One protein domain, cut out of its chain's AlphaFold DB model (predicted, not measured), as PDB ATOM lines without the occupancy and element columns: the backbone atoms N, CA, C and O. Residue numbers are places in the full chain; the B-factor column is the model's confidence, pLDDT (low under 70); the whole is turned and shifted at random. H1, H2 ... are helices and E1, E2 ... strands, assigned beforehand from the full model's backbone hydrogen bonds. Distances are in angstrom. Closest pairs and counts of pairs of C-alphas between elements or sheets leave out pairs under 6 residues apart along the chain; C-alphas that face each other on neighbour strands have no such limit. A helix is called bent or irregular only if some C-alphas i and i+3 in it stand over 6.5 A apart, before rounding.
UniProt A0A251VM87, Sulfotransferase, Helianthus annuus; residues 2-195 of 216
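Overview. This is residues 2 to 195 of the 216 residues of the protein "Sulfotransferase" of Helianthus annuus (UniProt A0A251VM87). Short helices make a broad, rather flat body with few contacts between them: H11 with H2 beside it lies towards one end, the cluster of H5, H6 and H7 lies at the other, and H4 lies near the middle. H1, H9 and H8 make a chain of contacts along one side, while the strand hairpin E2-E3 comes near H7 with E3. The printed part has 194 residues, with twelve named helices and three named strands in the order H1 to H8, E1, H9 to H12, E2, E3, and is mostly helix. The two-strand sheet, E2 - E3, is antiparallel. The whole is compact, with a radius of gyration of the C-alphas of 18.8 A and spans of 53 by 47 by 27 A.

Along the chain. Find C-alpha 2 at (127.144, 165.329, 214.396), where H1, residues 2 to 8, begins. Next come H2, 18 to 26, and H3, 35 to 48, 20.2 A long. Read on through H4, 58 to 63; H5, 65 to 75, 15.1 A long; H6, 82 to 86; H7, 89 to 96; and H8, 99 to 106. Then find E1, 110 to 112, H9, 117 to 120, and H10, 128 to 131. H11, 135 to 153, begins at (135.485, 180.452, 219.712) and is 22.8 A long; it has a kink of 53 degrees near residue 147 and is irregular, with C-alphas 148 and 151 8.2 A apart. H12, 158 to 165, precedes E2, 175 to 181, 18.8 A long, and E3, 187 to 194, 20.7 A long, ending at (125.729, 158.559, 199.234).

Arrangement. Start at H1, which touches H9; their closest C-alphas, of Phe 4 and Ala 119, are 6.0 A apart. H2 touches H11, through residues 137 to 144 of H11 alone, at a shallow tilt of 19 degrees, with Ser 26 and Leu 141 closest at 6.9 A between C-alphas. H3 and H11 only just touch, with 3 pairs of C-alphas within 8 A, the closest those of Trp 36 and Ser 148 at 6.6 A. H4 is close to H5 but not clearly touching, the closest C-alphas being those of Met 61 and Asn 68, 5.8 A apart. H5 touches H7 at a steep tilt of 64 degrees, opposite ways, with the C-alphas of Met 66 and Val 90 closest at 6.4 A. H6 and H10 touch no helix. H8 and H9 only just touch, with 3 pairs of C-alphas within 8 A, the closest those of Asn 106 and Asn 117 at 6.6 A. E1 pairs with no named strand, but its residues pair antiparallel with residues 115 to 116. H11 and H12 touch only at the corner, and only just, with 3 pairs of C-alphas within 8 A, the closest those of Ile 153 and Phe 160 at 7.1 A. In the hairpin E2 and E3, look at N 180 and O 188, 3.0 A apart, and N 188 and O 180, 2.9 A, both within hydrogen-bond range. Every O i to N i+4 pair is within that range in H1 to H8 and H12, against 13 of 15 in H11; H9 and H10 are too short for such a pair.

Size, cuts and confidence. The C-alphas farthest apart, of Ser 12 and Glu 83, are 56.4 A apart. The printed part has no cut and no long link. Mean pLDDT of the printed part is 70.9; it is under 70 at residues 31 to 33, 111 to 112 and 150 to 195.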
ATOM      1  N   PHE A   2     127.941 165.395 213.161       81.50
ATOM      2  CA  PHE A   2     127.144 165.329 214.396       81.50
ATOM      3  C   PHE A   2     125.650 165.039 214.175       81.50
ATOM      4  O   PHE A   2     125.144 164.007 214.612       81.50
ATOM      5  N   HIS A   3     124.961 165.914 213.434       82.69
ATOM      6  CA  HIS A   3     123.519 165.799 213.181       82.69
ATOM      7  C   HIS A   3     123.145 164.480 212.498       82.69
ATOM      8  O   HIS A   3     122.185 163.820 212.884       82.69
ATOM      9  N   PHE A   4     123.944 164.068 211.513       79.50
ATOM     10  CA  PHE A   4     123.761 162.807 210.796       79.50
ATOM     11  C   PHE A   4     123.944 161.594 211.717       79.50
ATOM     12  O   PHE A   4     123.099 160.705 211.743       79.50
ATOM     13  N   ALA A   5     125.013 161.579 212.519       80.44
ATOM     14  CA  ALA A   5     125.281 160.495 213.460       80.44
ATOM     15  C   ALA A   5     124.154 160.353 214.492       80.44
ATOM     16  O   ALA A   5     123.716 159.239 214.761       80.44
ATOM     17  N   ASN A   6     123.636 161.470 215.010       85.12
ATOM     18  CA  ASN A   6     122.512 161.465 215.944       85.12
ATOM     19  C   ASN A   6     121.192 161.011 215.305       85.12
ATOM     20  O   ASN A   6     120.409 160.347 215.981       85.12
ATOM     21  N   LYS A   7     120.956 161.290 214.014       83.00
ATOM     22  CA  LYS A   7     119.792 160.751 213.287       83.00
ATOM     23  C   LYS A   7     119.839 159.225 213.125       83.00
ATOM     24  O   LYS A   7     118.786 158.599 213.111       83.00
ATOM     25  N   LEU A   8     121.033 158.635 213.016       80.88
ATOM     26  CA  LEU A   8     121.217 157.184 212.851       80.88
ATOM     27  C   LEU A   8     121.451 156.430 214.165       80.88
ATOM     28  O   LEU A   8     121.518 155.200 214.174       80.88
ATOM     29  N   ARG A   9     121.627 157.142 215.282       78.25
ATOM     30  CA  ARG A   9     121.937 156.516 216.567       78.25
ATOM     31  C   ARG A   9     120.694 155.841 217.136       78.25
ATOM     32  O   ARG A   9     119.602 156.402 217.135       78.25
ATOM     33  N   ASP A  10     120.885 154.643 217.679       77.25
ATOM     34  CA  ASP A  10     119.848 153.959 218.446       77.25
ATOM     35  C   ASP A  10     119.412 154.841 219.628       77.25
ATOM     36  O   ASP A  10     120.235 155.239 220.460       77.25
ATOM     37  N   LYS A  11     118.107 155.121 219.710       71.62
ATOM     38  CA  LYS A  11     117.502 155.963 220.751       71.62
ATOM     39  C   LYS A  11     117.768 155.438 222.167       71.62
ATOM     40  O   LYS A  11     117.775 156.231 223.104       71.62
ATOM     41  N   SER A  12     118.027 154.139 222.329       75.31
ATOM     42  CA  SER A  12     118.366 153.517 223.617       75.31
ATOM     43  C   SER A  12     119.764 153.882 224.133       75.31
ATOM     44  O   SER A  12     120.007 153.806 225.335       75.31
ATOM     45  N   ARG A  13     120.682 154.312 223.255       74.19
ATOM     46  CA  ARG A  13     122.071 154.667 223.603       74.19
ATOM     47  C   ARG A  13     122.261 156.146 223.960       74.19
ATOM     48  O   ARG A  13     123.386 156.548 224.247       74.19
ATOM     49  N   GLY A  14     121.185 156.936 223.939       77.69
ATOM     50  CA  GLY A  14     121.234 158.391 224.090       77.69
ATOM     51  C   GLY A  14     121.853 159.090 222.873       77.69
ATOM     52  O   GLY A  14     122.542 158.476 222.058       77.69
ATOM     53  N   LEU A  15     121.607 160.391 222.721       84.00
ATOM     54  CA  LEU A  15     122.247 161.200 221.677       84.00
ATOM     55  C   LEU A  15     123.672 161.574 222.097       84.00
ATOM     56  O   LEU A  15     123.963 161.651 223.287       84.00
ATOM     57  N   LEU A  16     124.566 161.750 221.126       83.88
ATOM     58  CA  LEU A  16     125.868 162.364 221.383       83.88
ATOM     59  C   LEU A  16     125.636 163.844 221.656       83.88
ATOM     60  O   LEU A  16     124.776 164.451 221.002       83.88
ATOM     61  N   THR A  17     126.418 164.429 222.559       90.38
ATOM     62  CA  THR A  17     126.508 165.889 222.626       90.38
ATOM     63  C   THR A  17     127.426 166.410 221.523       90.38
ATOM     64  O   THR A  17     128.201 165.667 220.898       90.38
ATOM     65  N   PHE A  18     127.295 167.700 221.222       88.06
ATOM     66  CA  PHE A  18     128.142 168.324 220.216       88.06
ATOM     67  C   PHE A  18     129.598 168.358 220.693       88.06
ATOM     68  O   PHE A  18     130.496 168.045 219.919       88.06
ATOM     69  N   GLU A  19     129.813 168.624 221.982       90.44
ATOM     70  CA  GLU A  19     131.114 168.657 222.653       90.44
ATOM     71  C   GLU A  19     131.830 167.305 222.562       90.44
ATOM     72  O   GLU A  19     132.986 167.251 222.148       90.44
ATOM     73  N   GLU A  20     131.133 166.204 222.866       89.50
ATOM     74  CA  GLU A  20     131.680 164.845 222.744       89.50
ATOM     75  C   GLU A  20     132.086 164.543 221.298       89.50
ATOM     76  O   GLU A  20     133.165 164.014 221.022       89.50
ATOM     77  N   THR A  21     131.225 164.905 220.347       87.06
ATOM     78  CA  THR A  21     131.484 164.668 218.921       87.06
ATOM     79  C   THR A  21     132.647 165.515 218.419       87.06
ATOM     80  O   THR A  21     133.469 165.036 217.638       87.06
ATOM     81  N   PHE A  22     132.739 166.762 218.874       86.50
ATOM     82  CA  PHE A  22     133.841 167.663 218.577       86.50
ATOM     83  C   PHE A  22     135.163 167.125 219.135       86.50
ATOM     84  O   PHE A  22     136.170 167.093 218.424       86.50
ATOM     85  N   GLU A  23     135.172 166.647 220.380       90.75
ATOM     86  CA  GLU A  23     136.358 166.065 221.003       90.75
ATOM     87  C   GLU A  23     136.838 164.828 220.227       90.75
ATOM     88  O   GLU A  23     138.020 164.716 219.896       90.75
ATOM     89  N   LEU A  24     135.922 163.930 219.854       87.25
ATOM     90  CA  LEU A  24     136.242 162.767 219.024       87.25
ATOM     91  C   LEU A  24     136.780 163.178 217.646       87.25
ATOM     92  O   LEU A  24     137.815 162.668 217.209       87.25
ATOM     93  N   PHE A  25     136.133 164.141 216.984       84.25
ATOM     94  CA  PHE A  25     136.566 164.663 215.689       84.25
ATOM     95  C   PHE A  25     137.956 165.305 215.749       84.25
ATOM     96  O   PHE A  25     138.807 164.996 214.914       84.25
ATOM     97  N   SER A  26     138.217 166.150 216.748       85.06
ATOM     98  CA  SER A  26     139.504 166.837 216.926       85.06
ATOM     99  C   SER A  26     140.662 165.871 217.198       85.06
ATOM    100  O   SER A  26     141.784 166.119 216.755       85.06
ATOM    101  N   LYS A  27     140.384 164.727 217.838       87.88
ATOM    102  CA  LYS A  27     141.333 163.616 218.021       87.88
ATOM    103  C   LYS A  27     141.452 162.700 216.795       87.88
ATOM    104  O   LYS A  27     142.244 161.763 216.812       87.88
ATOM    105  N   GLY A  28     140.666 162.937 215.742       83.12
ATOM    106  CA  GLY A  28     140.618 162.100 214.542       83.12
ATOM    107  C   GLY A  28     139.889 160.764 214.733       83.12
ATOM    108  O   GLY A  28     139.957 159.909 213.854       83.12
ATOM    109  N   ILE A  29     139.175 160.584 215.848       84.69
ATOM    110  CA  ILE A  29     138.452 159.358 216.213       84.69
ATOM    111  C   ILE A  29     137.039 159.425 215.623       84.69
ATOM    112  O   ILE A  29     136.042 159.544 216.327       84.69
ATOM    113  N   MET A  30     136.961 159.381 214.296       72.50
ATOM    114  CA  MET A  30     135.708 159.324 213.542       72.50
ATOM    115  C   MET A  30     135.812 158.246 212.462       72.50
ATOM    116  O   MET A  30     136.926 157.913 212.045       72.50
ATOM    117  N   PRO A  31     134.690 157.700 211.960       67.25
ATOM    118  CA  PRO A  31     134.722 156.860 210.769       67.25
ATOM    119  C   PRO A  31     135.481 157.582 209.650       67.25
ATOM    120  O   PRO A  31     135.188 158.743 209.368       67.25
ATOM    121  N   THR A  32     136.465 156.916 209.039       66.88
ATOM    122  CA  THR A  32     137.368 157.482 208.009       66.88
ATOM    123  C   THR A  32     138.282 158.635 208.472       66.88
ATOM    124  O   THR A  32     138.860 159.336 207.643       66.88
ATOM    125  N   GLY A  33     138.442 158.832 209.785       67.88
ATOM    126  CA  GLY A  33     139.381 159.798 210.358       67.88
ATOM    127  C   GLY A  33     140.842 159.313 210.357       67.88
ATOM    128  O   GLY A  33     141.081 158.106 210.255       67.88
ATOM    129  N   PRO A  34     141.824 160.228 210.494       81.94
ATOM    130  CA  PRO A  34     141.673 161.679 210.667       81.94
ATOM    131  C   PRO A  34     141.254 162.418 209.384       81.94
ATOM    132  O   PRO A  34     141.793 162.181 208.303       81.94
ATOM    133  N   TYR A  35     140.324 163.371 209.505       76.75
ATOM    134  CA  TYR A  35     139.742 164.082 208.355       76.75
ATOM    135  C   TYR A  35     140.793 164.784 207.482       76.75
ATOM    136  O   TYR A  35     140.756 164.701 206.254       76.75
ATOM    137  N   TRP A  36     141.770 165.447 208.104       78.19
ATOM    138  CA  TRP A  36     142.806 166.173 207.371       78.19
ATOM    139  C   TRP A  36     143.698 165.256 206.537       78.19
ATOM    140  O   TRP A  36     144.105 165.636 205.440       78.19
ATOM    141  N   ASP A  37     143.984 164.047 207.021       80.19
ATOM    142  CA  ASP A  37     144.786 163.069 206.285       80.19
ATOM    143  C   ASP A  37     144.025 162.533 205.078       80.19
ATOM    144  O   ASP A  37     144.595 162.436 203.991       80.19
ATOM    145  N   HIS A  38     142.719 162.307 205.231       75.94
ATOM    146  CA  HIS A  38     141.840 161.954 204.121       75.94
ATOM    147  C   HIS A  38     141.860 163.036 203.026       75.94
ATOM    148  O   HIS A  38     142.118 162.743 201.859       75.94
ATOM    149  N   VAL A  39     141.668 164.310 203.393       78.19
ATOM    150  CA  VAL A  39     141.700 165.438 202.442       78.19
ATOM    151  C   VAL A  39     143.054 165.538 201.729       78.19
ATOM    152  O   VAL A  39     143.097 165.658 200.502       78.19
ATOM    153  N   LYS A  40     144.165 165.452 202.473       78.88
ATOM    154  CA  LYS A  40     145.519 165.491 201.896       78.88
ATOM    155  C   LYS A  40     145.772 164.322 200.949       78.88
ATOM    156  O   LYS A  40     146.352 164.534 199.889       78.88
ATOM    157  N   GLY A  41     145.331 163.118 201.312       79.88
ATOM    158  CA  GLY A  41     145.480 161.918 200.493       79.88
ATOM    159  C   GLY A  41     144.821 162.077 199.124       79.88
ATOM    160  O   GLY A  41     145.479 161.891 198.102       79.88
ATOM    161  N   TYR A  42     143.559 162.514 199.092       74.81
ATOM    162  CA  TYR A  42     142.841 162.735 197.831       74.81
ATOM    163  C   TYR A  42     143.385 163.911 197.026       74.81
ATOM    164  O   TYR A  42     143.442 163.837 195.800       74.81
ATOM    165  N   ASN A  43     143.821 164.985 197.685       78.62
ATOM    166  CA  ASN A  43     144.471 166.074 196.969       78.62
ATOM    167  C   ASN A  43     145.774 165.610 196.312       78.62
ATOM    168  O   ASN A  43     145.965 165.846 195.122       78.62
ATOM    169  N   LYS A  44     146.629 164.895 197.049       80.44
ATOM    170  CA  LYS A  44     147.858 164.323 196.499       80.44
ATOM    171  C   LYS A  44     147.550 163.405 195.313       80.44
ATOM    172  O   LYS A  44     148.133 163.590 194.250       80.44
ATOM    173  N   ALA A  45     146.573 162.509 195.454       77.94
ATOM    174  CA  ALA A  45     146.143 161.631 194.368       77.94
ATOM    175  C   ALA A  45     145.640 162.410 193.137       77.94
ATOM    176  O   ALA A  45     145.921 162.011 192.013       77.94
ATOM    177  N   SER A  46     144.959 163.546 193.329       79.00
ATOM    178  CA  SER A  46     144.529 164.416 192.221       79.00
ATOM    179  C   SER A  46     145.673 165.115 191.494       79.00
ATOM    180  O   SER A  46     145.542 165.439 190.319       79.00
ATOM    181  N   LEU A  47     146.801 165.337 192.172       81.75
ATOM    182  CA  LEU A  47     148.000 165.906 191.560       81.75
ATOM    183  C   LEU A  47     148.830 164.835 190.842       81.75
ATOM    184  O   LEU A  47     149.401 165.113 189.793       81.75
ATOM    185  N   GLU A  48     148.894 163.624 191.398       86.06
ATOM    186  CA  GLU A  48     149.635 162.493 190.821       86.06
ATOM    187  C   GLU A  48     148.895 161.842 189.644       86.06
ATOM    188  O   GLU A  48     149.528 161.371 188.699       86.06
ATOM    189  N   HIS A  49     147.560 161.830 189.690       78.88
ATOM    190  CA  HIS A  49     146.691 161.211 188.689       78.88
ATOM    191  C   HIS A  49     145.537 162.146 188.290       78.88
ATOM    192  O   HIS A  49     144.364 161.816 188.518       78.88
ATOM    193  N   PRO A  50     145.836 163.318 187.703       81.44
ATOM    194  CA  PRO A  50     144.828 164.313 187.340       81.44
ATOM    195  C   PRO A  50     143.811 163.804 186.313       81.44
ATOM    196  O   PRO A  50     142.743 164.384 186.186       81.44
ATOM    197  N   GLU A  51     144.104 162.720 185.597       83.62
ATOM    198  CA  GLU A  51     143.199 162.040 184.669       83.62
ATOM    199  C   GLU A  51     142.253 161.036 185.351       83.62
ATOM    200  O   GLU A  51     141.257 160.639 184.755       83.62
ATOM    201  N   LYS A  52     142.532 160.639 186.605       80.88
ATOM    202  CA  LYS A  52     141.753 159.634 187.368       80.88
ATOM    203  C   LYS A  52     141.082 160.179 188.619       80.88
ATOM    204  O   LYS A  52     140.118 159.583 189.095       80.88
ATOM    205  N   VAL A  53     141.588 161.287 189.158       79.12
ATOM    206  CA  VAL A  53     141.042 161.908 190.364       79.12
ATOM    207  C   VAL A  53     140.784 163.395 190.132       79.12
ATOM    208  O   VAL A  53     141.711 164.193 190.028       79.12
ATOM    209  N   LEU A  54     139.507 163.780 190.128       79.38
ATOM    210  CA  LEU A  54     139.084 165.178 190.177       79.38
ATOM    211  C   LEU A  54     138.857 165.609 191.629       79.38
ATOM    212  O   LEU A  54     138.013 165.051 192.329       79.38
ATOM    213  N   PHE A  55     139.578 166.639 192.070       78.81
ATOM    214  CA  PHE A  55     139.430 167.201 193.411       78.81
ATOM    215  C   PHE A  55     138.583 168.479 193.387       78.81
ATOM    216  O   PHE A  55     139.030 169.524 192.895       78.81
ATOM    217  N   LEU A  56     137.378 168.403 193.959       75.50
ATOM    218  CA  LEU A  56     136.436 169.515 194.120       75.50
ATOM    219  C   LEU A  56     136.152 169.767 195.602       75.50
ATOM    220  O   LEU A  56     136.214 168.852 196.421       75.50
ATOM    221  N   THR A  57     135.818 171.012 195.931       76.88
ATOM    222  CA  THR A  57     135.351 171.395 197.267       76.88
ATOM    223  C   THR A  57     133.870 171.748 197.199       76.88
ATOM    224  O   THR A  57     133.369 172.168 196.153       76.88
ATOM    225  N   TYR A  58     133.152 171.558 198.303       72.19
ATOM    226  CA  TYR A  58     131.727 171.879 198.355       72.19
ATOM    227  C   TYR A  58     131.484 173.375 198.145       72.19
ATOM    228  O   TYR A  58     130.535 173.783 197.479       72.19
ATOM    229  N   GLU A  59     132.374 174.195 198.685       73.75
ATOM    230  CA  GLU A  59     132.295 175.642 198.635       73.75
ATOM    231  C   GLU A  59     132.557 176.174 197.226       73.75
ATOM    232  O   GLU A  59     131.784 177.004 196.752       73.75
ATOM    233  N   ASP A  60     133.548 175.631 196.505       73.25
ATOM    234  CA  ASP A  60     133.756 175.966 195.088       73.25
ATOM    235  C   ASP A  60     132.506 175.615 194.260       73.25
ATOM    236  O   ASP A  60     132.059 176.422 193.442       73.25
ATOM    237  N   MET A  61     131.892 174.449 194.514       78.12
ATOM    238  CA  MET A  61     130.654 174.033 193.841       78.12
ATOM    239  C   MET A  61     129.461 174.937 194.170       78.12
ATOM    240  O   MET A  61     128.566 175.076 193.339       78.12
ATOM    241  N   LYS A  62     129.419 175.554 195.354       78.00
ATOM    242  CA  LYS A  62     128.361 176.504 195.732       78.00
ATOM    243  C   LYS A  62     128.603 177.908 195.185       78.00
ATOM    244  O   LYS A  62     127.639 178.572 194.823       78.00
ATOM    245  N   ILE A  63     129.858 178.352 195.119       82.81
ATOM    246  CA  ILE A  63     130.226 179.681 194.611       82.81
ATOM    247  C   ILE A  63     129.996 179.769 193.100       82.81
ATOM    248  O   ILE A  63     129.486 180.777 192.619       82.81
ATOM    249  N   ASP A  64     130.363 178.724 192.354       84.81
ATOM    250  CA  ASP A  64     130.284 178.723 190.894       84.81
ATOM    251  C   ASP A  64     129.778 177.375 190.359       84.81
ATOM    252  O   ASP A  64     130.498 176.589 189.736       84.81
ATOM    253  N   THR A  65     128.518 177.064 190.661       84.44
ATOM    254  CA  THR A  65     127.932 175.747 190.376       84.44
ATOM    255  C   THR A  65     127.964 175.395 188.894       84.44
ATOM    256  O   THR A  65     128.361 174.287 188.537       84.44
ATOM    257  N   MET A  66     127.597 176.330 188.013       88.69
ATOM    258  CA  MET A  66     127.508 176.054 186.577       88.69
ATOM    259  C   MET A  66     128.876 175.716 185.979       88.69
ATOM    260  O   MET A  66     129.000 174.724 185.256       88.69
ATOM    261  N   ASN A  67     129.926 176.481 186.303       90.88
ATOM    262  CA  ASN A  67     131.255 176.195 185.764       90.88
ATOM    263  C   ASN A  67     131.851 174.911 186.345       90.88
ATOM    264  O   ASN A  67     132.537 174.189 185.618       90.88
ATOM    265  N   ASN A  68     131.552 174.582 187.607       83.56
ATOM    266  CA  ASN A  68     131.933 173.295 188.191       83.56
ATOM    267  C   ASN A  68     131.224 172.122 187.495       83.56
ATOM    268  O   ASN A  68     131.880 171.132 187.182       83.56
ATOM    269  N   VAL A  69     129.931 172.243 187.165       86.38
ATOM    270  CA  VAL A  69     129.196 171.224 186.388       86.38
ATOM    271  C   VAL A  69     129.791 171.057 184.988       86.38
ATOM    272  O   VAL A  69     130.061 169.932 184.568       86.38
ATOM    273  N   LYS A  70     130.083 172.156 184.281       88.38
ATOM    274  CA  LYS A  70     130.775 172.104 182.980       88.38
ATOM    275  C   LYS A  70     132.166 171.472 183.098       88.38
ATOM    276  O   LYS A  70     132.575 170.696 182.236       88.38
ATOM    277  N   GLY A  71     132.900 171.793 184.163       86.88
ATOM    278  CA  GLY A  71     134.208 171.218 184.473       86.88
ATOM    279  C   GLY A  71     134.148 169.714 184.717       86.88
ATOM    280  O   GLY A  71     134.948 168.977 184.144       86.88
ATOM    281  N   LEU A  72     133.165 169.256 185.491       85.94
ATOM    282  CA  LEU A  72     132.916 167.840 185.743       85.94
ATOM    283  C   LEU A  72     132.555 167.098 184.450       85.94
ATOM    284  O   LEU A  72     133.104 166.035 184.179       85.94
ATOM    285  N   ALA A  73     131.694 167.681 183.617       83.69
ATOM    286  CA  ALA A  73     131.312 167.101 182.335       83.69
ATOM    287  C   ALA A  73     132.525 166.938 181.397       83.69
ATOM    288  O   ALA A  73     132.743 165.860 180.842       83.69
ATOM    289  N   ARG A  74     133.388 167.964 181.303       88.31
ATOM    290  CA  ARG A  74     134.676 167.877 180.587       88.31
ATOM    291  C   ARG A  74     135.571 166.775 181.145       88.31
ATOM    292  O   ARG A  74     136.128 166.002 180.375       88.31
ATOM    293  N   TYR A  75     135.698 166.711 182.468       80.19
ATOM    294  CA  TYR A  75     136.535 165.730 183.149       80.19
ATOM    295  C   TYR A  75     136.093 164.286 182.871       80.19
ATOM    296  O   TYR A  75     136.922 163.419 182.622       80.19
ATOM    297  N   LEU A  76     134.782 164.044 182.835       83.06
ATOM    298  CA  LEU A  76     134.201 162.737 182.519       83.06
ATOM    299  C   LEU A  76     134.263 162.376 181.024       83.06
ATOM    300  O   LEU A  76     133.815 161.297 180.646       83.06
ATOM    301  N   GLY A  77     134.791 163.257 180.167       83.06
ATOM    302  CA  GLY A  77     134.864 163.042 178.718       83.06
ATOM    303  C   GLY A  77     133.568 163.363 177.965       83.06
ATOM    304  O   GLY A  77     133.429 162.989 176.802       83.06
ATOM    305  N   TYR A  78     132.633 164.075 178.598       88.88
ATOM    306  CA  TYR A  78     131.345 164.472 178.023       88.88
ATOM    307  C   TYR A  78     131.143 165.994 178.109       88.88
ATOM    308  O   TYR A  78     130.227 166.444 178.795       88.88
ATOM    309  N   PRO A  79     131.993 166.816 177.461       91.62
ATOM    310  CA  PRO A  79     131.791 168.263 177.435       91.62
ATOM    311  C   PRO A  79     130.428 168.616 176.834       91.62
ATOM    312  O   PRO A  79     130.005 167.997 175.857       91.62
ATOM    313  N   PHE A  80     129.779 169.640 177.387       87.31
ATOM    314  CA  PHE A  80     128.603 170.228 176.758       87.31
ATOM    315  C   PHE A  80     128.990 170.879 175.429       87.31
ATOM    316  O   PHE A  80     130.045 171.507 175.304       87.31
ATOM    317  N   THR A  81     128.127 170.717 174.438       93.62
ATOM    318  CA  THR A  81     128.195 171.449 173.171       93.62
ATOM    319  C   THR A  81     127.616 172.853 173.330       93.62
ATOM    320  O   THR A  81     126.777 173.093 174.198       93.62
ATOM    321  N   GLU A  82     128.010 173.782 172.455       94.31
ATOM    322  CA  GLU A  82     127.449 175.143 172.444       94.31
ATOM    323  C   GLU A  82     125.922 175.136 172.301       94.31
ATOM    324  O   GLU A  82     125.235 175.944 172.917       94.31
ATOM    325  N   GLU A  83     125.375 174.187 171.537       94.38
ATOM    326  CA  GLU A  83     123.933 174.022 171.370       94.38
ATOM    327  C   GLU A  83     123.244 173.555 172.665       94.38
ATOM    328  O   GLU A  83     122.180 174.066 173.010       94.38
ATOM    329  N   GLU A  84     123.831 172.603 173.398       89.75
ATOM    330  CA  GLU A  84     123.301 172.151 174.693       89.75
ATOM    331  C   GLU A  84     123.350 173.271 175.736       89.75
ATOM    332  O   GLU A  84     122.381 173.465 176.473       89.75
ATOM    333  N   GLU A  85     124.443 174.038 175.774       92.38
ATOM    334  CA  GLU A  85     124.553 175.207 176.650       92.38
ATOM    335  C   GLU A  85     123.529 176.285 176.272       92.38
ATOM    336  O   GLU A  85     122.810 176.772 177.141       92.38
ATOM    337  N   ALA A  86     123.375 176.599 174.982       93.81
ATOM    338  CA  ALA A  86     122.386 177.570 174.506       93.81
ATOM    339  C   ALA A  86     120.936 177.139 174.796       93.81
ATOM    340  O   ALA A  86     120.061 177.986 174.987       93.81
ATOM    341  N   LYS A  87     120.671 175.828 174.862       94.56
ATOM    342  CA  LYS A  87     119.373 175.257 175.260       94.56
ATOM    343  C   LYS A  87     119.162 175.200 176.776       94.56
ATOM    344  O   LYS A  87     118.116 174.726 177.217       94.56
ATOM    345  N   GLY A  88     120.123 175.662 177.572       92.38
ATOM    346  CA  GLY A  88     120.017 175.699 179.027       92.38
ATOM    347  C   GLY A  88     120.223 174.340 179.702       92.38
ATOM    348  O   GLY A  88     119.672 174.094 180.777       92.38
ATOM    349  N   ALA A  89     120.956 173.412 179.071       88.31
ATOM    350  CA  ALA A  89     121.164 172.074 179.625       88.31
ATOM    351  C   ALA A  89     121.870 172.120 180.990       88.31
ATOM    352  O   ALA A  89     121.501 171.384 181.902       88.31
ATOM    353  N   VAL A  90     122.853 173.010 181.152       86.94
ATOM    354  CA  VAL A  90     123.616 173.150 182.403       86.94
ATOM    355  C   VAL A  90     122.721 173.673 183.524       86.94
ATOM    356  O   VAL A  90     122.726 173.131 184.625       86.94
ATOM    357  N   GLU A  91     121.901 174.675 183.235       92.00
ATOM    358  CA  GLU A  91     120.923 175.259 184.147       92.00
ATOM    359  C   GLU A  91     119.863 174.230 184.542       92.00
ATOM    360  O   GLU A  91     119.519 174.118 185.720       92.00
ATOM    361  N   GLY A  92     119.386 173.434 183.582       86.06
ATOM    362  CA  GLY A  92     118.464 172.329 183.828       86.06
ATOM    363  C   GLY A  92     119.052 171.296 184.788       86.06
ATOM    364  O   GLY A  92     118.397 170.904 185.750       86.06
ATOM    365  N   ILE A  93     120.314 170.917 184.586       83.00
ATOM    366  CA  ILE A  93     121.050 169.990 185.452       83.00
ATOM    367  C   ILE A  93     121.220 170.555 186.863       83.00
ATOM    368  O   ILE A  93     120.918 169.867 187.839       83.00
ATOM    369  N   VAL A  94     121.677 171.805 186.974       84.56
ATOM    370  CA  VAL A  94     121.858 172.491 188.260       84.56
ATOM    371  C   VAL A  94     120.535 172.571 189.012       84.56
ATOM    372  O   VAL A  94     120.497 172.290 190.206       84.56
ATOM    373  N   LYS A  95     119.443 172.896 188.311       85.81
ATOM    374  CA  LYS A  95     118.100 172.908 188.886       85.81
ATOM    375  C   LYS A  95     117.707 171.511 189.358       85.81
ATOM    376  O   LYS A  95     117.348 171.359 190.515       85.81
ATOM    377  N   LEU A  96     117.795 170.487 188.513       79.00
ATOM    378  CA  LEU A  96     117.427 169.109 188.872       79.00
ATOM    379  C   LEU A  96     118.209 168.585 190.084       79.00
ATOM    380  O   LEU A  96     117.644 167.896 190.928       79.00
ATOM    381  N   CYS A  97     119.487 168.942 190.185       79.75
ATOM    382  CA  CYS A  97     120.371 168.527 191.271       79.75
ATOM    383  C   CYS A  97     120.401 169.522 192.443       79.75
ATOM    384  O   CYS A  97     121.271 169.410 193.310       79.75
ATOM    385  N   SER A  98     119.501 170.511 192.474       79.31
ATOM    386  CA  SER A  98     119.455 171.480 193.565       79.31
ATOM    387  C   SER A  98     119.033 170.804 194.868       79.31
ATOM    388  O   SER A  98     118.404 169.742 194.871       79.31
ATOM    389  N   PHE A  99     119.385 171.418 195.996       78.44
ATOM    390  CA  PHE A  99     119.026 170.880 197.305       78.44
ATOM    391  C   PHE A  99     117.503 170.790 197.464       78.44
ATOM    392  O   PHE A  99     116.991 169.787 197.948       78.44
ATOM    393  N   GLU A 100     116.783 171.808 197.000       83.50
ATOM    394  CA  GLU A 100     115.325 171.907 197.056       83.50
ATOM    395  C   GLU A 100     114.685 170.750 196.288       83.50
ATOM    396  O   GLU A 100     113.926 169.977 196.867       83.50
ATOM    397  N   ASN A 101     115.086 170.550 195.029       78.56
ATOM    398  CA  ASN A 101     114.529 169.485 194.201       78.56
ATOM    399  C   ASN A 101     114.916 168.092 194.713       78.56
ATOM    400  O   ASN A 101     114.058 167.216 194.806       78.56
ATOM    401  N   LEU A 102     116.186 167.871 195.076       78.25
ATOM    402  CA  LEU A 102     116.629 166.568 195.581       78.25
ATOM    403  C   LEU A 102     115.997 166.225 196.929       78.25
ATOM    404  O   LEU A 102     115.674 165.059 197.148       78.25
ATOM    405  N   SER A 103     115.820 167.204 197.819       76.62
ATOM    406  CA  SER A 103     115.166 166.971 199.107       76.62
ATOM    407  C   SER A 103     113.695 166.613 198.918       76.62
ATOM    408  O   SER A 103     113.257 165.624 199.489       76.62
ATOM    409  N   GLU A 104     112.963 167.302 198.042       79.25
ATOM    410  CA  GLU A 104     111.555 166.992 197.769       79.25
ATOM    411  C   GLU A 104     111.366 165.557 197.247       79.25
ATOM    412  O   GLU A 104     110.539 164.800 197.766       79.25
ATOM    413  N   VAL A 105     112.169 165.149 196.257       73.44
ATOM    414  CA  VAL A 105     111.980 163.847 195.595       73.44
ATOM    415  C   VAL A 105     112.591 162.675 196.364       73.44
ATOM    416  O   VAL A 105     112.088 161.557 196.249       73.44
ATOM    417  N   ASN A 106     113.648 162.902 197.155       74.94
ATOM    418  CA  ASN A 106     114.402 161.824 197.802       74.94
ATOM    419  C   ASN A 106     114.284 161.783 199.326       74.94
ATOM    420  O   ASN A 106     114.775 160.822 199.902       74.94
ATOM    421  N   MET A 107     113.648 162.743 200.009       75.25
ATOM    422  CA  MET A 107     113.557 162.703 201.483       75.25
ATOM    423  C   MET A 107     112.721 161.539 202.028       75.25
ATOM    424  O   MET A 107     112.841 161.185 203.198       75.25
ATOM    425  N   HIS A 108     111.861 160.947 201.200       78.38
ATOM    426  CA  HIS A 108     110.933 159.908 201.623       78.38
ATOM    427  C   HIS A 108     111.524 158.508 201.437       78.38
ATOM    428  O   HIS A 108     112.166 158.213 200.428       78.38
ATOM    429  N   GLY A 109     111.235 157.622 202.390       80.19
ATOM    430  CA  GLY A 109     111.682 156.233 202.372       80.19
ATOM    431  C   GLY A 109     113.057 156.035 203.000       80.19
ATOM    432  O   GLY A 109     113.581 156.909 203.689       80.19
ATOM    433  N   ASN A 110     113.618 154.855 202.760       75.50
ATOM    434  CA  ASN A 110     114.832 154.385 203.405       75.50
ATOM    435  C   ASN A 110     115.788 153.823 202.346       75.50
ATOM    436  O   ASN A 110     115.373 153.014 201.512       75.50
ATOM    437  N   ILE A 111     117.065 154.211 202.394       67.38
ATOM    438  CA  ILE A 111     118.097 153.662 201.500       67.38
ATOM    439  C   ILE A 111     118.470 152.241 201.935       67.38
ATOM    440  O   ILE A 111     118.812 151.393 201.113       67.38
ATOM    441  N   ARG A 112     118.363 151.985 203.241       69.62
ATOM    442  CA  ARG A 112     118.485 150.694 203.922       69.62
ATOM    443  C   ARG A 112     117.511 150.683 205.092       69.62
ATOM    444  O   ARG A 112     117.182 151.755 205.582       69.62
ATOM    445  N   GLU A 113     117.082 149.513 205.562       72.44
ATOM    446  CA  GLU A 113     116.095 149.393 206.655       72.44
ATOM    447  C   GLU A 113     116.410 150.276 207.880       72.44
ATOM    448  O   GLU A 113     115.490 150.771 208.526       72.44
ATOM    449  N   ASP A 114     117.694 150.525 208.147       77.00
ATOM    450  CA  ASP A 114     118.229 151.291 209.269       77.00
ATOM    451  C   ASP A 114     118.603 152.754 208.955       77.00
ATOM    452  O   ASP A 114     119.007 153.489 209.857       77.00
ATOM    453  N   ILE A 115     118.486 153.199 207.700       76.81
ATOM    454  CA  ILE A 115     118.943 154.525 207.264       76.81
ATOM    455  C   ILE A 115     117.817 155.239 206.504       76.81
ATOM    456  O   ILE A 115     117.604 154.962 205.315       76.81
ATOM    457  N   PRO A 116     117.102 156.173 207.158       80.62
ATOM    458  CA  PRO A 116     116.070 156.951 206.497       80.62
ATOM    459  C   PRO A 116     116.696 157.972 205.545       80.62
ATOM    460  O   PRO A 116     117.772 158.519 205.803       80.62
ATOM    461  N   ASN A 117     116.032 158.227 204.420       77.75
ATOM    462  CA  ASN A 117     116.587 159.095 203.384       77.75
ATOM    463  C   ASN A 117     116.714 160.554 203.841       77.75
ATOM    464  O   ASN A 117     117.664 161.243 203.470       77.75
ATOM    465  N   ASP A 118     115.801 161.020 204.693       81.12
ATOM    466  CA  ASP A 118     115.843 162.361 205.276       81.12
ATOM    467  C   ASP A 118     117.094 162.594 206.148       81.12
ATOM    468  O   ASP A 118     117.438 163.739 206.446       81.12
ATOM    469  N   ALA A 119     117.812 161.540 206.558       81.06
ATOM    470  CA  ALA A 119     119.066 161.688 207.286       81.06
ATOM    471  C   ALA A 119     120.121 162.445 206.472       81.06
ATOM    472  O   ALA A 119     120.936 163.174 207.041       81.06
ATOM    473  N   PHE A 120     120.077 162.326 205.146       76.56
ATOM    474  CA  PHE A 120     121.033 162.952 204.236       76.56
ATOM    475  C   PHE A 120     120.701 164.408 203.901       76.56
ATOM    476  O   PHE A 120     121.562 165.121 203.393       76.56
ATOM    477  N   PHE A 121     119.497 164.879 204.232       78.88
ATOM    478  CA  PHE A 121     119.059 166.246 203.969       78.88
ATOM    479  C   PHE A 121     118.930 167.014 205.289       78.88
ATOM    480  O   PHE A 121     118.156 166.646 206.171       78.88
ATOM    481  N   ARG A 122     119.715 168.089 205.439       82.88
ATOM    482  CA  ARG A 122     119.629 169.006 206.588       82.88
ATOM    483  C   ARG A 122     119.327 170.425 206.127       82.88
ATOM    484  O   ARG A 122     118.182 170.841 206.163       82.88
ATOM    485  N   GLU A 123     120.347 171.142 205.661       79.12
ATOM    486  CA  GLU A 123     120.209 172.555 205.272       79.12
ATOM    487  C   GLU A 123     120.947 172.915 203.981       79.12
ATOM    488  O   GLU A 123     120.574 173.880 203.324       79.12
ATOM    489  N   GLY A 124     121.996 172.175 203.601       73.69
ATOM    490  CA  GLY A 124     122.709 172.413 202.341       73.69
ATOM    491  C   GLY A 124     123.399 173.783 202.236       73.69
ATOM    492  O   GLY A 124     123.688 174.236 201.122       73.69
ATOM    493  N   LYS A 125     123.685 174.444 203.366       77.25
ATOM    494  CA  LYS A 125     124.298 175.780 203.447       77.25
ATOM    495  C   LYS A 125     125.762 175.724 203.882       77.25
ATOM    496  O   LYS A 125     126.170 174.829 204.615       77.25
ATOM    497  N   VAL A 126     126.539 176.700 203.419       73.44
ATOM    498  CA  VAL A 126     127.924 176.938 203.855       73.44
ATOM    499  C   VAL A 126     127.896 177.911 205.034       73.44
ATOM    500  O   VAL A 126     127.137 178.875 204.995       73.44
ATOM    501  N   GLY A 127     128.718 177.673 206.057       72.38
ATOM    502  CA  GLY A 127     128.877 178.593 207.192       72.38
ATOM    503  C   GLY A 127     128.032 178.281 208.430       72.38
ATOM    504  O   GLY A 127     128.251 178.891 209.465       72.38
ATOM    505  N   GLU A 128     127.136 177.292 208.385       76.94
ATOM    506  CA  GLU A 128     126.272 176.923 209.529       76.94
ATOM    507  C   GLU A 128     127.039 176.452 210.777       76.94
ATOM    508  O   GLU A 128     126.490 176.393 211.874       76.94
ATOM    509  N   TRP A 129     128.324 176.128 210.643       74.81
ATOM    510  CA  TRP A 129     129.172 175.752 211.772       74.81
ATOM    511  C   TRP A 129     129.289 176.853 212.833       74.81
ATOM    512  O   TRP A 129     129.478 176.521 214.003       74.81
ATOM    513  N   THR A 130     129.143 178.135 212.469       77.06
ATOM    514  CA  THR A 130     129.218 179.260 213.420       77.06
ATOM    515  C   THR A 130     128.097 179.222 214.453       77.06
ATOM    516  O   THR A 130     128.224 179.808 215.521       77.06
ATOM    517  N   ASN A 131     127.002 178.517 214.154       82.44
ATOM    518  CA  ASN A 131     125.879 178.335 215.072       82.44
ATOM    519  C   ASN A 131     126.131 177.220 216.102       82.44
ATOM    520  O   ASN A 131     125.323 177.027 217.010       82.44
ATOM    521  N   HIS A 132     127.218 176.457 215.949       80.75
ATOM    522  CA  HIS A 132     127.508 175.277 216.762       80.75
ATOM    523  C   HIS A 132     128.872 175.333 217.453       80.75
ATOM    524  O   HIS A 132     128.997 174.864 218.580       80.75
ATOM    525  N   LEU A 133     129.895 175.882 216.797       81.44
ATOM    526  CA  LEU A 133     131.239 175.968 217.360       81.44
ATOM    527  C   LEU A 133     131.384 177.203 218.253       81.44
ATOM    528  O   LEU A 133     131.029 178.311 217.859       81.44
ATOM    529  N   THR A 134     131.972 177.014 219.434       89.19
ATOM    530  CA  THR A 134     132.474 178.125 220.251       89.19
ATOM    531  C   THR A 134     133.780 178.677 219.668       89.19
ATOM    532  O   THR A 134     134.443 178.021 218.857       89.19
ATOM    533  N   ASP A 135     134.198 179.862 220.114       86.81
ATOM    534  CA  ASP A 135     135.485 180.452 219.712       86.81
ATOM    535  C   ASP A 135     136.677 179.551 220.078       86.81
ATOM    536  O   ASP A 135     137.633 179.414 219.310       86.81
ATOM    537  N   GLU A 136     136.602 178.881 221.231       88.88
ATOM    538  CA  GLU A 136     137.615 177.925 221.685       88.88
ATOM    539  C   GLU A 136     137.687 176.707 220.755       88.88
ATOM    540  O   GLU A 136     138.761 176.354 220.264       88.88
ATOM    541  N   MET A 137     136.537 176.099 220.445       85.19
ATOM    542  CA  MET A 137     136.453 174.972 219.515       85.19
ATOM    543  C   MET A 137     136.960 175.346 218.118       85.19
ATOM    544  O   MET A 137     137.705 174.588 217.492       85.19
ATOM    545  N   SER A 138     136.597 176.535 217.641       84.94
ATOM    546  CA  SER A 138     137.056 177.061 216.354       84.94
ATOM    547  C   SER A 138     138.579 177.214 216.334       84.94
ATOM    548  O   SER A 138     139.237 176.727 215.414       84.94
ATOM    549  N   SER A 139     139.156 177.768 217.404       84.56
ATOM    550  CA  SER A 139     140.608 177.938 217.552       84.56
ATOM    551  C   SER A 139     141.364 176.604 217.534       84.56
ATOM    552  O   SER A 139     142.409 176.490 216.888       84.56
ATOM    553  N   ILE A 140     140.825 175.568 218.187       86.62
ATOM    554  CA  ILE A 140     141.402 174.212 218.178       86.62
ATOM    555  C   ILE A 140     141.441 173.642 216.751       86.62
ATOM    556  O   ILE A 140     142.454 173.072 216.328       86.62
ATOM    557  N   LEU A 141     140.350 173.791 215.990       83.19
ATOM    558  CA  LEU A 141     140.286 173.315 214.606       83.19
ATOM    559  C   LEU A 141     141.224 174.094 213.686       83.19
ATOM    560  O   LEU A 141     141.879 173.482 212.838       83.19
ATOM    561  N   ASP A 142     141.337 175.406 213.875       78.69
ATOM    562  CA  ASP A 142     142.256 176.245 213.110       78.69
ATOM    563  C   ASP A 142     143.715 175.878 213.368       78.69
ATOM    564  O   ASP A 142     144.506 175.773 212.425       78.69
ATOM    565  N   GLU A 143     144.084 175.601 214.618       84.44
ATOM    566  CA  GLU A 143     145.433 175.151 214.942       84.44
ATOM    567  C   GLU A 143     145.724 173.761 214.356       84.44
ATOM    568  O   GLU A 143     146.773 173.549 213.734       84.44
ATOM    569  N   SER A 144     144.785 172.822 214.516       82.62
ATOM    570  CA  SER A 144     144.861 171.466 213.952       82.62
ATOM    571  C   SER A 144     145.052 171.505 212.437       82.62
ATOM    572  O   SER A 144     145.931 170.837 211.870       82.62
ATOM    573  N   LEU A 145     144.286 172.365 211.777       77.38
ATOM    574  CA  LEU A 145     144.437 172.595 210.366       77.38
ATOM    575  C   LEU A 145     145.806 173.187 210.028       77.38
ATOM    576  O   LEU A 145     146.490 172.674 209.137       77.38
ATOM    577  N   ARG A 146     146.194 174.285 210.685       78.69
ATOM    578  CA  ARG A 146     147.444 174.981 210.378       78.69
ATOM    579  C   ARG A 146     148.602 173.992 210.419       78.69
ATOM    580  O   ARG A 146     149.372 173.931 209.467       78.69
ATOM    581  N   LYS A 147     148.659 173.155 211.459       84.25
ATOM    582  CA  LYS A 147     149.639 172.066 211.593       84.25
ATOM    583  C   LYS A 147     149.565 171.078 210.427       84.25
ATOM    584  O   LYS A 147     150.591 170.756 209.835       84.25
ATOM    585  N   SER A 148     148.361 170.641 210.063       79.88
ATOM    586  CA  SER A 148     148.148 169.648 209.004       79.88
ATOM    587  C   SER A 148     148.551 170.132 207.608       79.88
ATOM    588  O   SER A 148     148.977 169.318 206.791       79.88
ATOM    589  N   PHE A 149     148.442 171.435 207.334       75.12
ATOM    590  CA  PHE A 149     148.623 172.022 205.999       75.12
ATOM    591  C   PHE A 149     149.740 173.076 205.921       75.12
ATOM    592  O   PHE A 149     149.826 173.815 204.941       75.12
ATOM    593  N   MET A 150     150.633 173.144 206.913       68.81
ATOM    594  CA  MET A 150     151.714 174.141 206.974       68.81
ATOM    595  C   MET A 150     152.565 174.203 205.689       68.81
ATOM    596  O   MET A 150     152.926 175.294 205.257       68.81
ATOM    597  N   GLY A 151     152.811 173.064 205.027       63.62
ATOM    598  CA  GLY A 151     153.547 173.011 203.754       63.62
ATOM    599  C   GLY A 151     152.776 173.529 202.529       63.62
ATOM    600  O   GLY A 151     153.389 173.899 201.533       63.62
ATOM    601  N   TRP A 152     151.444 173.594 202.582       61.97
ATOM    602  CA  TRP A 152     150.614 174.134 201.493       61.97
ATOM    603  C   TRP A 152     150.492 175.659 201.564       61.97
ATOM    604  O   TRP A 152     150.308 176.320 200.543       61.97
ATOM    605  N   ILE A 153     150.639 176.231 202.762       49.75
ATOM    606  CA  ILE A 153     150.655 177.684 202.982       49.75
ATOM    607  C   ILE A 153     151.906 178.307 202.346       49.75
ATOM    608  O   ILE A 153     151.818 179.360 201.719       49.75
ATOM    609  N   SER A 154     153.061 177.636 202.439       43.09
ATOM    610  CA  SER A 154     154.321 178.101 201.843       43.09
ATOM    611  C   SER A 154     154.386 177.978 200.317       43.09
ATOM    612  O   SER A 154     155.198 178.654 199.696       43.09
ATOM    613  N   LEU A 155     153.545 177.139 199.698       42.97
ATOM    614  CA  LEU A 155     153.560 176.887 198.249       42.97
ATOM    615  C   LEU A 155     152.713 177.881 197.434       42.97
ATOM    616  O   LEU A 155     152.515 177.683 196.239       42.97
ATOM    617  N   GLY A 156     152.202 178.953 198.051       36.69
ATOM    618  CA  GLY A 156     151.477 180.004 197.329       36.69
ATOM    619  C   GLY A 156     150.176 179.535 196.668       36.69
ATOM    620  O   GLY A 156     149.641 180.231 195.806       36.69
ATOM    621  N   THR A 157     149.639 178.372 197.055       42.34
ATOM    622  CA  THR A 157     148.351 177.873 196.563       42.34
ATOM    623  C   THR A 157     147.228 178.812 197.010       42.34
ATOM    624  O   THR A 157     146.654 178.662 198.084       42.34
ATOM    625  N   THR A 158     146.874 179.783 196.167       35.94
ATOM    626  CA  THR A 158     145.750 180.727 196.349       35.94
ATOM    627  C   THR A 158     144.416 180.019 196.603       35.94
ATOM    628  O   THR A 158     143.537 180.555 197.280       35.94
ATOM    629  N   ARG A 159     144.293 178.769 196.143       42.00
ATOM    630  CA  ARG A 159     143.175 177.862 196.429       42.00
ATOM    631  C   ARG A 159     143.039 177.525 197.924       42.00
ATOM    632  O   ARG A 159     141.923 177.412 198.416       42.00
ATOM    633  N   PHE A 160     144.145 177.440 198.667       39.28
ATOM    634  CA  PHE A 160     144.147 177.114 200.098       39.28
ATOM    635  C   PHE A 160     143.663 178.275 200.977       39.28
ATOM    636  O   PHE A 160     142.954 178.038 201.948       39.28
ATOM    637  N   VAL A 161     143.984 179.526 200.625       37.06
ATOM    638  CA  VAL A 161     143.509 180.723 201.353       37.06
ATOM    639  C   VAL A 161     142.006 180.940 201.136       37.06
ATOM    640  O   VAL A 161     141.287 181.263 202.079       37.06
ATOM    641  N   LYS A 162     141.498 180.673 199.923       38.59
ATOM    642  CA  LYS A 162     140.049 180.634 199.660       38.59
ATOM    643  C   LYS A 162     139.350 179.510 200.433       38.59
ATOM    644  O   LYS A 162     138.304 179.748 201.018       38.59
ATOM    645  N   TRP A 163     139.962 178.326 200.503       43.75
ATOM    646  CA  TRP A 163     139.457 177.187 201.274       43.75
ATOM    647  C   TRP A 163     139.510 177.401 202.803       43.75
ATOM    648  O   TRP A 163     138.615 176.962 203.518       43.75
ATOM    649  N   LEU A 164     140.516 178.126 203.312       40.94
ATOM    650  CA  LEU A 164     140.600 178.611 204.700       40.94
ATOM    651  C   LEU A 164     139.401 179.483 205.076       40.94
ATOM    652  O   LEU A 164     138.841 179.310 206.152       40.94
ATOM    653  N   ASN A 165     138.993 180.372 204.172       37.47
ATOM    654  CA  ASN A 165     137.905 181.318 204.410       37.47
ATOM    655  C   ASN A 165     136.501 180.717 204.234       37.47
ATOM    656  O   ASN A 165     135.525 181.366 204.590       37.47
ATOM    657  N   ALA A 166     136.380 179.502 203.691       39.28
ATOM    658  CA  ALA A 166     135.090 178.916 203.324       39.28
ATOM    659  C   ALA A 166     134.594 177.817 204.296       39.28
ATOM    660  O   ALA A 166     133.606 177.148 204.023       39.28
ATOM    661  N   ARG A 167     135.278 177.585 205.423       47.25
ATOM    662  CA  ARG A 167     135.255 176.279 206.102       47.25
ATOM    663  C   ARG A 167     133.948 175.795 206.709       47.25
ATOM    664  O   ARG A 167     133.081 176.565 207.075       47.25
ATOM    665  N   PHE A 168     133.930 174.467 206.850       38.84
ATOM    666  CA  PHE A 168     132.942 173.570 207.442       38.84
ATOM    667  C   PHE A 168     131.562 173.615 206.781       38.84
ATOM    668  O   PHE A 168     130.549 173.909 207.415       38.84
ATOM    669  N   SER A 169     131.503 173.203 205.509       36.25
ATOM    670  CA  SER A 169     130.317 172.485 205.046       36.25
ATOM    671  C   SER A 169     130.228 171.164 205.793       36.25
ATOM    672  O   SER A 169     131.018 170.234 205.608       36.25
ATOM    673  N   ASP A 170     129.270 171.113 206.700       32.03
ATOM    674  CA  ASP A 170     128.997 169.971 207.540       32.03
ATOM    675  C   ASP A 170     128.230 168.912 206.729       32.03
ATOM    676  O   ASP A 170     127.066 168.654 207.004       32.03
ATOM    677  N   GLN A 171     128.878 168.381 205.681       34.03
ATOM    678  CA  GLN A 171     128.580 167.160 204.919       34.03
ATOM    679  C   GLN A 171     129.509 167.083 203.691       34.03
ATOM    680  O   GLN A 171     129.185 167.567 202.611       34.03
ATOM    681  N   ALA A 172     130.634 166.373 203.804       29.53
ATOM    682  CA  ALA A 172     131.208 165.712 202.632       29.53
ATOM    683  C   ALA A 172     130.370 164.455 202.339       29.53
ATOM    684  O   ALA A 172     130.821 163.327 202.515       29.53
ATOM    685  N   ILE A 173     129.104 164.646 201.954       32.69
ATOM    686  CA  ILE A 173     128.420 163.631 201.160       32.69
ATOM    687  C   ILE A 173     129.084 163.740 199.793       32.69
ATOM    688  O   ILE A 173     128.899 164.726 199.080       32.69
ATOM    689  N   PHE A 174     129.929 162.765 199.461       30.17
ATOM    690  CA  PHE A 174     130.403 162.610 198.095       30.17
ATOM    691  C   PHE A 174     129.184 162.267 197.240       30.17
ATOM    692  O   PHE A 174     128.740 161.121 197.205       30.17
ATOM    693  N   PHE A 175     128.605 163.281 196.601       30.98
ATOM    694  CA  PHE A 175     127.619 163.081 195.553       30.98
ATOM    695  C   PHE A 175     128.367 162.569 194.324       30.98
ATOM    696  O   PHE A 175     129.034 163.330 193.621       30.98
ATOM    697  N   PHE A 176     128.294 161.260 194.088       31.06
ATOM    698  CA  PHE A 176     128.727 160.690 192.823       31.06
ATOM    699  C   PHE A 176     127.611 160.902 191.802       31.06
ATOM    700  O   PHE A 176     126.555 160.269 191.831       31.06
ATOM    701  N   PHE A 177     127.845 161.830 190.883       32.22
ATOM    702  CA  PHE A 177     127.010 161.976 189.702       32.22
ATOM    703  C   PHE A 177     127.445 160.926 188.680       32.22
ATOM    704  O   PHE A 177     128.578 160.957 188.196       32.22
ATOM    705  N   SER A 178     126.557 159.988 188.350       30.48
ATOM    706  CA  SER A 178     126.750 159.132 187.182       30.48
ATOM    707  C   SER A 178     126.047 159.785 185.997       30.48
ATOM    708  O   SER A 178     124.835 160.021 186.031       30.48
ATOM    709  N   PHE A 179     126.833 160.112 184.974       33.47
ATOM    710  CA  PHE A 179     126.360 160.652 183.708       33.47
ATOM    711  C   PHE A 179     126.314 159.510 182.695       33.47
ATOM    712  O   PHE A 179     127.337 158.883 182.419       33.47
ATOM    713  N   SER A 180     125.139 159.231 182.131       32.66
ATOM    714  CA  SER A 180     125.016 158.307 180.998       32.66
ATOM    715  C   SER A 180     124.373 159.011 179.807       32.66
ATOM    716  O   SER A 180     123.392 159.743 179.947       32.66
ATOM    717  N   LYS A 181     124.944 158.813 178.614       29.69
ATOM    718  CA  LYS A 181     124.397 159.350 177.365       29.69
ATOM    719  C   LYS A 181     123.369 158.360 176.814       29.69
ATOM    720  O   LYS A 181     123.715 157.237 176.458       29.69
ATOM    721  N   SER A 182     122.103 158.764 176.771       33.00
ATOM    722  CA  SER A 182     121.044 158.014 176.086       33.00
ATOM    723  C   SER A 182     121.182 158.185 174.568       33.00
ATOM    724  O   SER A 182     121.589 159.250 174.100       33.00
ATOM    725  N   SER A 183     120.767 157.184 173.785       33.75
ATOM    726  CA  SER A 183     120.694 157.215 172.308       33.75
ATOM    727  C   SER A 183     119.813 158.343 171.737       33.75
ATOM    728  O   SER A 183     119.802 158.578 170.534       33.75
ATOM    729  N   SER A 184     119.117 159.080 172.603       34.78
ATOM    730  CA  SER A 184     118.251 160.224 172.316       34.78
ATOM    731  C   SER A 184     118.894 161.605 172.556       34.78
ATOM    732  O   SER A 184     118.165 162.576 172.723       34.78
ATOM    733  N   HIS A 185     120.231 161.724 172.594       37.69
ATOM    734  CA  HIS A 185     120.944 162.988 172.896       37.69
ATOM    735  C   HIS A 185     120.597 163.605 174.265       37.69
ATOM    736  O   HIS A 185     120.768 164.799 174.478       37.69
ATOM    737  N   GLN A 186     120.135 162.793 175.217       28.16
ATOM    738  CA  GLN A 186     119.878 163.249 176.581       28.16
ATOM    739  C   GLN A 186     120.965 162.751 177.530       28.16
ATOM    740  O   GLN A 186     121.240 161.546 177.604       28.16
ATOM    741  N   VAL A 187     121.576 163.691 178.251       33.53
ATOM    742  CA  VAL A 187     122.447 163.417 179.393       33.53
ATOM    743  C   VAL A 187     121.549 163.006 180.555       33.53
ATOM    744  O   VAL A 187     120.866 163.837 181.148       33.53
ATOM    745  N   LYS A 188     121.520 161.711 180.873       29.64
ATOM    746  CA  LYS A 188     120.855 161.223 182.079       29.64
ATOM    747  C   LYS A 188     121.795 161.438 183.250       29.64
ATOM    748  O   LYS A 188     122.860 160.820 183.309       29.64
ATOM    749  N   ILE A 189     121.376 162.297 184.167       34.53
ATOM    750  CA  ILE A 189     122.015 162.442 185.467       34.53
ATOM    751  C   ILE A 189     121.251 161.576 186.441       34.53
ATOM    752  O   ILE A 189     120.125 161.882 186.826       34.53
ATOM    753  N   SER A 190     121.882 160.486 186.844       30.72
ATOM    754  CA  SER A 190     121.465 159.770 188.037       30.72
ATOM    755  C   SER A 190     122.310 160.278 189.200       30.72
ATOM    756  O   SER A 190     123.535 160.135 189.188       30.72
ATOM    757  N   CYS A 191     121.651 160.886 190.190       30.17
ATOM    758  CA  CYS A 191     122.233 161.132 191.505       30.17
ATOM    759  C   CYS A 191     122.400 159.759 192.169       30.17
ATOM    760  O   CYS A 191     121.457 159.212 192.742       30.17
ATOM    761  N   LEU A 192     123.559 159.136 191.956       27.39
ATOM    762  CA  LEU A 192     123.805 157.766 192.376       27.39
ATOM    763  C   LEU A 192     124.487 157.804 193.742       27.39
ATOM    764  O   LEU A 192     125.706 157.762 193.845       27.39
ATOM    765  N   SER A 193     123.648 157.840 194.775       26.95
ATOM    766  CA  SER A 193     123.956 157.321 196.109       26.95
ATOM    767  C   SER A 193     124.982 158.106 196.943       26.95
ATOM    768  O   SER A 193     126.016 158.582 196.481       26.95
ATOM    769  N   ILE A 194     124.716 158.186 198.248       30.72
ATOM    770  CA  ILE A 194     125.729 158.559 199.234       30.72
ATOM    771  C   ILE A 194     126.766 157.434 199.285       30.72
ATOM    772  O   ILE A 194     126.451 156.312 199.683       30.72
ATOM    773  N   ALA A 195     128.004 157.717 198.884       27.88
ATOM    774  CA  ALA A 195     129.098 156.769 199.041       27.88
ATOM    775  C   ALA A 195     129.637 156.812 200.481       27.88
ATOM    776  O   ALA A 195     130.253 157.792 200.899       27.88
TER     777      ALA A 195